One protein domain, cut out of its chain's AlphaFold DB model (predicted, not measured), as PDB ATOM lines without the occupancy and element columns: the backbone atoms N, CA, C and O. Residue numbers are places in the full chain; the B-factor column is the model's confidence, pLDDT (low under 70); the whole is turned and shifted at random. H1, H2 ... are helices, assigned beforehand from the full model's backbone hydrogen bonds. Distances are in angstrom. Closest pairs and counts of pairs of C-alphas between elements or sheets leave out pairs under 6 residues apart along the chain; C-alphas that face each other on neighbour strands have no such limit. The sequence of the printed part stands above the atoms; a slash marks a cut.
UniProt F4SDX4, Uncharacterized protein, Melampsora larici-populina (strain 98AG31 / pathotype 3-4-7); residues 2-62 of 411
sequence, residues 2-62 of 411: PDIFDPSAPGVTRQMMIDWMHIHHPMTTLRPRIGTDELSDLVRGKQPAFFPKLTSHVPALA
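Overview. This is residues 2 to 62 of the 411 residues of an uncharacterized protein of Melampsora larici-populina (strain 98AG31 / pathotype 3-4-7) (UniProt F4SDX4). What is the main picture? With little regular structure, two short helices, H1 and H2, lie side by side; the loop of residues 25 to 35 swings out between them towards one end of the long axis, and the unnamed stretches 2 to 13 and 46 to 62 reach mainly towards the other. How is it made up? The printed part has 61 residues with two named helices, H1 then H2, and no named strand; the class is all helix, though under half of the residues are in named elements. What is its outline? It is compact, with a radius of gyration of the C-alphas of 10.9 A, yet elongated, spanning 32 by 20 by 19 A.

Arrangement. How do the helices stand? H1, residues 14 to 24, and H2, residues 36 to 45, touch; their closest C-alphas, of Arg 14 and Thr 36, are 6.0 A apart. They run the same way at a shallow tilt of 27 degrees. What of their backbones? In H1 and H2 every O i to N i+4 pair is within hydrogen-bond range.

Along the chain. Where does H1 begin? C-alpha 14 is at (191.502, 172.358, 213.898), and H1 is 15.6 A long. Where does H2 end? C-alpha 45 is at (193.536, 177.256, 198.820), and H2 is 14.1 A long.

Size, cuts and confidence. How far does it reach? The two C-alphas farthest apart, of Pro 32 and Ala 62, are 33.0 A apart. Is it continuous? The printed part has no cut, and the link H1 to H2 is long. Where is confidence low? Residues 2, 61 and 62 have pLDDT under 70.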
ATOM      1  N   PRO A   2     183.542 188.966 202.389       59.62
ATOM      2  CA  PRO A   2     183.796 187.619 202.890       59.62
ATOM      3  C   PRO A   2     184.739 187.710 204.098       59.62
ATOM      4  O   PRO A   2     185.770 188.377 204.010       59.62
ATOM      5  N   ASP A   3     184.359 187.090 205.215       83.56
ATOM      6  CA  ASP A   3     185.180 187.055 206.424       83.56
ATOM      7  C   ASP A   3     186.492 186.317 206.120       83.56
ATOM      8  O   ASP A   3     186.506 185.145 205.734       83.56
ATOM      9  N   ILE A   4     187.607 187.038 206.242       92.19
ATOM     10  CA  ILE A   4     188.952 186.472 206.137       92.19
ATOM     11  C   ILE A   4     189.160 185.531 207.316       92.19
ATOM     12  O   ILE A   4     188.913 185.897 208.464       92.19
ATOM     13  N   PHE A   5     189.662 184.334 207.028       95.56
ATOM     14  CA  PHE A   5     189.993 183.341 208.038       95.56
ATOM     15  C   PHE A   5     191.453 182.953 207.856       95.56
ATOM     16  O   PHE A   5     191.818 182.375 206.839       95.56
ATOM     17  N   ASP A   6     192.303 183.320 208.811       95.94
ATOM     18  CA  ASP A   6     193.724 182.983 208.766       95.94
ATOM     19  C   ASP A   6     193.983 181.711 209.586       95.94
ATOM     20  O   ASP A   6     193.974 181.779 210.817       95.94
ATOM     21  N   PRO A   7     194.239 180.550 208.951       96.06
ATOM     22  CA  PRO A   7     194.496 179.308 209.673       96.06
ATOM     23  C   PRO A   7     195.801 179.329 210.485       96.06
ATOM     24  O   PRO A   7     196.000 178.462 211.331       96.06
ATOM     25  N   SER A   8     196.694 180.303 210.265       95.12
ATOM     26  CA  SER A   8     197.913 180.493 211.064       95.12
ATOM     27  C   SER A   8     197.766 181.500 212.199       95.12
ATOM     28  O   SER A   8     198.719 181.685 212.961       95.12
ATOM     29  N   ALA A   9     196.596 182.123 212.358       95.00
ATOM     30  CA  ALA A   9     196.374 183.033 213.467       95.00
ATOM     31  C   ALA A   9     196.444 182.278 214.813       95.00
ATOM     32  O   ALA A   9     195.873 181.190 214.962       95.00
ATOM     33  N   PRO A  10     197.131 182.837 215.825       95.25
ATOM     34  CA  PRO A  10     197.214 182.213 217.138       95.25
ATOM     35  C   PRO A  10     195.811 182.042 217.735       95.25
ATOM     36  O   PRO A  10     195.022 182.983 217.784       95.25
ATOM     37  N   GLY A  11     195.506 180.827 218.197       95.25
ATOM     38  CA  GLY A  11     194.195 180.467 218.751       95.25
ATOM     39  C   GLY A  11     193.234 179.812 217.756       95.25
ATOM     40  O   GLY A  11     192.201 179.296 218.180       95.25
ATOM     41  N   VAL A  12     193.574 179.752 216.463       96.88
ATOM     42  CA  VAL A  12     192.785 178.993 215.487       96.88
ATOM     43  C   VAL A  12     193.005 177.496 215.693       96.88
ATOM     44  O   VAL A  12     194.109 176.972 215.564       96.88
ATOM     45  N   THR A  13     191.932 176.794 216.051       97.81
ATOM     46  CA  THR A  13     191.962 175.345 216.284       97.81
ATOM     47  C   THR A  13     191.570 174.566 215.028       97.81
ATOM     48  O   THR A  13     190.884 175.079 214.143       97.81
ATOM     49  N   ARG A  14     191.931 173.273 214.973       97.38
ATOM     50  CA  ARG A  14     191.502 172.358 213.898       97.38
ATOM     51  C   ARG A  14     189.986 172.358 213.703       97.38
ATOM     52  O   ARG A  14     189.526 172.332 212.568       97.38
ATOM     53  N   GLN A  15     189.218 172.411 214.791       97.69
ATOM     54  CA  GLN A  15     187.760 172.417 214.713       97.69
ATOM     55  C   GLN A  15     187.237 173.680 214.023       97.69
ATOM     56  O   GLN A  15     186.378 173.575 213.160       97.69
ATOM     57  N   MET A  16     187.815 174.849 214.322       98.00
ATOM     58  CA  MET A  16     187.421 176.104 213.673       98.00
ATOM     59  C   MET A  16     187.672 176.073 212.163       98.00
ATOM     60  O   MET A  16     186.841 176.554 211.403       98.00
ATOM     61  N   MET A  17     188.777 175.466 211.717       97.88
ATOM     62  CA  MET A  17     189.051 175.272 210.287       97.88
ATOM     63  C   MET A  17     188.034 174.339 209.616       97.88
ATOM     64  O   MET A  17     187.584 174.614 208.505       97.88
ATOM     65  N   ILE A  18     187.651 173.246 210.286       97.62
ATOM     66  CA  ILE A  18     186.622 172.318 209.791       97.62
ATOM     67  C   ILE A  18     185.267 173.021 209.693       97.62
ATOM     68  O   ILE A  18     184.598 172.918 208.667       97.62
ATOM     69  N   ASP A  19     184.873 173.754 210.733       97.75
ATOM     70  CA  ASP A  19     183.603 174.479 210.764       97.75
ATOM     71  C   ASP A  19     183.564 175.552 209.675       97.75
ATOM     72  O   ASP A  19     182.587 175.640 208.934       97.75
ATOM     73  N   TRP A  20     184.657 176.303 209.503       97.12
ATOM     74  CA  TRP A  20     184.786 177.275 208.420       97.12
ATOM     75  C   TRP A  20     184.625 176.612 207.043       97.12
ATOM     76  O   TRP A  20     183.846 177.086 206.214       97.12
ATOM     77  N   MET A  21     185.272 175.462 206.813       97.50
ATOM     78  CA  MET A  21     185.117 174.689 205.574       97.50
ATOM     79  C   MET A  21     183.682 174.198 205.357       97.50
ATOM     80  O   MET A  21     183.185 174.273 204.236       97.50
ATOM     81  N   HIS A  22     182.989 173.736 206.398       96.75
ATOM     82  CA  HIS A  22     181.592 173.307 206.283       96.75
ATOM     83  C   HIS A  22     180.631 174.473 206.012       96.75
ATOM     84  O   HIS A  22     179.668 174.297 205.267       96.75
ATOM     85  N   ILE A  23     180.892 175.653 206.585       96.69
ATOM     86  CA  ILE A  23     180.058 176.850 206.405       96.69
ATOM     87  C   ILE A  23     180.247 177.438 205.001       96.69
ATOM     88  O   ILE A  23     179.266 177.737 204.323       96.69
ATOM     89  N   HIS A  24     181.493 177.593 204.549       95.81
ATOM     90  CA  HIS A  24     181.797 178.295 203.297       95.81
ATOM     91  C   HIS A  24     181.914 177.370 202.081       95.81
ATOM     92  O   HIS A  24     181.684 177.801 200.950       95.81
ATOM     93  N   HIS A  25     182.232 176.089 202.288       95.50
ATOM     94  CA  HIS A  25     182.462 175.117 201.219       95.50
ATOM     95  C   HIS A  25     181.830 173.744 201.523       95.50
ATOM     96  O   HIS A  25     182.540 172.733 201.505       95.50
ATOM     97  N   PRO A  26     180.495 173.664 201.709       95.62
ATOM     98  CA  PRO A  26     179.802 172.465 202.202       95.62
ATOM     99  C   PRO A  26     179.962 171.222 201.314       95.62
ATOM    100  O   PRO A  26     179.789 170.103 201.783       95.62
ATOM    101  N   MET A  27     180.303 171.402 200.034       96.31
ATOM    102  CA  MET A  27     180.518 170.301 199.085       96.31
ATOM    103  C   MET A  27     181.957 169.770 199.074       96.31
ATOM    104  O   MET A  27     182.254 168.822 198.351       96.31
ATOM    105  N   THR A  28     182.873 170.370 199.837       95.69
ATOM    106  CA  THR A  28     184.255 169.883 199.912       95.69
ATOM    107  C   THR A  28     184.317 168.709 200.878       95.69
ATOM    108  O   THR A  28     184.108 168.868 202.078       95.69
ATOM    109  N   THR A  29     184.624 167.522 200.365       95.19
ATOM    110  CA  THR A  29     184.803 166.323 201.184       95.19
ATOM    111  C   THR A  29     186.095 166.424 201.998       95.19
ATOM    112  O   THR A  29     187.199 166.454 201.455       95.19
ATOM    113  N   LEU A  30     185.967 166.475 203.325       96.25
ATOM    114  CA  LEU A  30     187.103 166.444 204.246       96.25
ATOM    115  C   LEU A  30     187.418 164.998 204.637       96.25
ATOM    116  O   LEU A  30     186.535 164.248 205.058       96.25
ATOM    117  N   ARG A  31     188.690 164.594 204.544       95.25
ATOM    118  CA  ARG A  31     189.124 163.287 205.058       95.25
ATOM    119  C   ARG A  31     189.009 163.283 206.592       95.25
ATOM    120  O   ARG A  31     189.531 164.205 207.221       95.25
ATOM    121  N   PRO A  32     188.438 162.241 207.234       89.81
ATOM    122  CA  PRO A  32     188.263 162.201 208.694       89.81
ATOM    123  C   PRO A  32     189.561 162.423 209.488       89.81
ATOM    124  O   PRO A  32     189.552 162.995 210.579       89.81
ATOM    125  N   ARG A  33     190.696 162.006 208.913       93.00
ATOM    126  CA  ARG A  33     192.040 162.099 209.501       93.00
ATOM    127  C   ARG A  33     192.946 163.127 208.815       93.00
ATOM    128  O   ARG A  33     194.158 162.979 208.883       93.00
ATOM    129  N   ILE A  34     192.380 164.146 208.161       96.12
ATOM    130  CA  ILE A  34     193.190 165.230 207.586       96.12
ATOM    131  C   ILE A  34     194.026 165.903 208.686       96.12
ATOM    132  O   ILE A  34     193.496 166.220 209.765       96.12
ATOM    133  N   GLY A  35     195.326 166.055 208.427       97.12
ATOM    134  CA  GLY A  35     196.262 166.717 209.335       97.12
ATOM    135  C   GLY A  35     195.955 168.210 209.470       97.12
ATOM    136  O   GLY A  35     195.281 168.791 208.624       97.12
ATOM    137  N   THR A  36     196.430 168.843 210.544       96.56
ATOM    138  CA  THR A  36     196.221 170.286 210.770       96.56
ATOM    139  C   THR A  36     196.855 171.129 209.659       96.56
ATOM    140  O   THR A  36     196.234 172.087 209.206       96.56
ATOM    141  N   ASP A  37     198.038 170.741 209.179       95.94
ATOM    142  CA  ASP A  37     198.761 171.454 208.117       95.94
ATOM    143  C   ASP A  37     198.041 171.320 206.767       95.94
ATOM    144  O   ASP A  37     197.713 172.324 206.142       95.94
ATOM    145  N   GLU A  38     197.658 170.096 206.377       96.62
ATOM    146  CA  GLU A  38     196.872 169.847 205.156       96.62
ATOM    147  C   GLU A  38     195.524 170.580 205.172       96.62
ATOM    148  O   GLU A  38     195.070 171.098 204.152       96.62
ATOM    149  N   LEU A  39     194.864 170.633 206.335       97.25
ATOM    150  CA  LEU A  39     193.615 171.370 206.490       97.25
ATOM    151  C   LEU A  39     193.839 172.885 206.376       97.25
ATOM    152  O   LEU A  39     193.015 173.572 205.777       97.25
ATOM    153  N   SER A  40     194.952 173.392 206.908       96.81
ATOM    154  CA  SER A  40     195.338 174.802 206.781       96.81
ATOM    155  C   SER A  40     195.588 175.174 205.319       96.81
ATOM    156  O   SER A  40     195.066 176.184 204.845       96.81
ATOM    157  N   ASP A  41     196.312 174.331 204.583       96.25
ATOM    158  CA  ASP A  41     196.565 174.512 203.151       96.25
ATOM    159  C   ASP A  41     195.268 174.463 202.337       96.25
ATOM    160  O   ASP A  41     195.084 175.254 201.408       96.25
ATOM    161  N   LEU A  42     194.329 173.588 202.714       96.75
ATOM    162  CA  LEU A  42     193.016 173.506 202.079       96.75
ATOM    163  C   LEU A  42     192.199 174.789 202.289       96.75
ATOM    164  O   LEU A  42     191.639 175.309 201.324       96.75
ATOM    165  N   VAL A  43     192.161 175.317 203.518       96.44
ATOM    166  CA  VAL A  43     191.480 176.582 203.847       96.44
ATOM    167  C   VAL A  43     192.101 177.742 203.061       96.44
ATOM    168  O   VAL A  43     191.381 178.472 202.378       96.44
ATOM    169  N   ARG A  44     193.438 177.854 203.042       95.88
ATOM    170  CA  ARG A  44     194.153 178.871 202.245       95.88
ATOM    171  C   ARG A  44     193.862 178.751 200.754       95.88
ATOM    172  O   ARG A  44     193.608 179.757 200.097       95.88
ATOM    173  N   GLY A  45     193.843 177.529 200.225       95.56
ATOM    174  CA  GLY A  45     193.536 177.256 198.820       95.56
ATOM    175  C   GLY A  45     192.125 177.686 198.408       95.56
ATOM    176  O   GLY A  45     191.888 177.981 197.237       95.56
ATOM    177  N   LYS A  46     191.184 177.775 199.357       95.75
ATOM    178  CA  LYS A  46     189.838 178.322 199.126       95.75
ATOM    179  C   LYS A  46     189.757 179.847 199.235       95.75
ATOM    180  O   LYS A  46     188.740 180.427 198.860       95.75
ATOM    181  N   GLN A  47     190.830 180.503 199.672       94.25
ATOM    182  CA  GLN A  47     190.943 181.954 199.825       94.25
ATOM    183  C   GLN A  47     192.098 182.527 198.974       94.25
ATOM    184  O   GLN A  47     192.970 183.224 199.504       94.25
ATOM    185  N   PRO A  48     192.114 182.301 197.642       92.44
ATOM    186  CA  PRO A  48     193.252 182.656 196.786       92.44
ATOM    187  C   PRO A  48     193.551 184.162 196.754       92.44
ATOM    188  O   PRO A  48     194.695 184.556 196.544       92.44
ATOM    189  N   ALA A  49     192.546 185.008 197.008       90.56
ATOM    190  CA  ALA A  49     192.720 186.459 197.092       90.56
ATOM    191  C   ALA A  49     193.573 186.901 198.298       90.56
ATOM    192  O   ALA A  49     194.218 187.942 198.235       90.56
ATOM    193  N   PHE A  50     193.584 186.118 199.382       90.62
ATOM    194  CA  PHE A  50     194.291 186.443 200.627       90.62
ATOM    195  C   PHE A  50     195.587 185.645 200.795       90.62
ATOM    196  O   PHE A  50     196.525 186.117 201.441       90.62
ATOM    197  N   PHE A  51     195.671 184.469 200.163       91.94
ATOM    198  CA  PHE A  51     196.838 183.588 200.208       91.94
ATOM    199  C   PHE A  51     197.270 183.163 198.792       91.94
ATOM    200  O   PHE A  51     197.002 182.038 198.371       91.94
ATOM    201  N   PRO A  52     197.989 184.026 198.045       86.19
ATOM    202  CA  PRO A  52     198.436 183.719 196.681       86.19
ATOM    203  C   PRO A  52     199.424 182.545 196.607       86.19
ATOM    204  O   PRO A  52     199.591 181.926 195.561       86.19
ATOM    205  N   LYS A  53     200.113 182.250 197.716       86.06
ATOM    206  CA  LYS A  53     201.042 181.126 197.853       86.06
ATOM    207  C   LYS A  53     200.549 180.226 198.978       86.06
ATOM    208  O   LYS A  53     200.572 180.653 200.128       86.06
ATOM    209  N   LEU A  54     200.164 178.985 198.660       82.00
ATOM    210  CA  LEU A  54     199.648 178.029 199.653       82.00
ATOM    211  C   LEU A  54     200.641 177.794 200.803       82.00
ATOM    212  O   LEU A  54     200.248 177.734 201.964       82.00
ATOM    213  N   THR A  55     201.939 177.772 200.491       80.19
ATOM    214  CA  THR A  55     203.019 177.534 201.461       80.19
ATOM    215  C   THR A  55     203.432 178.772 202.264       80.19
ATOM    216  O   THR A  55     204.245 178.668 203.179       80.19
ATOM    217  N   SER A  56     202.905 179.960 201.947       77.56
ATOM    218  CA  SER A  56     203.251 181.187 202.669       77.56
ATOM    219  C   SER A  56     202.379 181.343 203.910       77.56
ATOM    220  O   SER A  56     201.167 181.496 203.807       77.56
ATOM    221  N   HIS A  57     203.008 181.379 205.088       74.50
ATOM    222  CA  HIS A  57     202.341 181.697 206.360       74.50
ATOM    223  C   HIS A  57     202.039 183.185 206.548       74.50
ATOM    224  O   HIS A  57     201.468 183.567 207.563       74.50
ATOM    225  N   VAL A  58     202.443 184.029 205.600       76.12
ATOM    226  CA  VAL A  58     202.212 185.470 205.661       76.12
ATOM    227  C   VAL A  58     200.979 185.783 204.812       76.12
ATOM    228  O   VAL A  58     201.045 185.562 203.594       76.12
ATOM    229  N   PRO A  59     199.873 186.269 205.414       72.50
ATOM    230  CA  PRO A  59     198.735 186.786 204.667       72.50
ATOM    231  C   PRO A  59     199.229 187.843 203.683       72.50
ATOM    232  O   PRO A  59     200.077 188.667 204.040       72.50
ATOM    233  N   ALA A  60     198.717 187.836 202.451       71.38
ATOM    234  CA  ALA A  60     198.955 188.966 201.568       71.38
ATOM    235  C   ALA A  60     198.412 190.198 202.296       71.38
ATOM    236  O   ALA A  60     197.216 190.261 202.578       71.38
ATOM    237  N   LEU A  61     199.304 191.127 202.668       67.31
ATOM    238  CA  LEU A  61     198.915 192.445 203.152       67.31
ATOM    239  C   LEU A  61     197.955 192.974 202.101       67.31
ATOM    240  O   LEU A  61     198.386 193.301 200.997       67.31
ATOM    241  N   ALA A  62     196.660 192.954 202.418       55.53
ATOM    242  CA  ALA A  62     195.658 193.537 201.563       55.53
ATOM    243  C   ALA A  62     196.105 194.985 201.401       55.53
ATOM    244  O   ALA A  62     196.046 195.763 202.356       55.53
TER     245      ALA A  62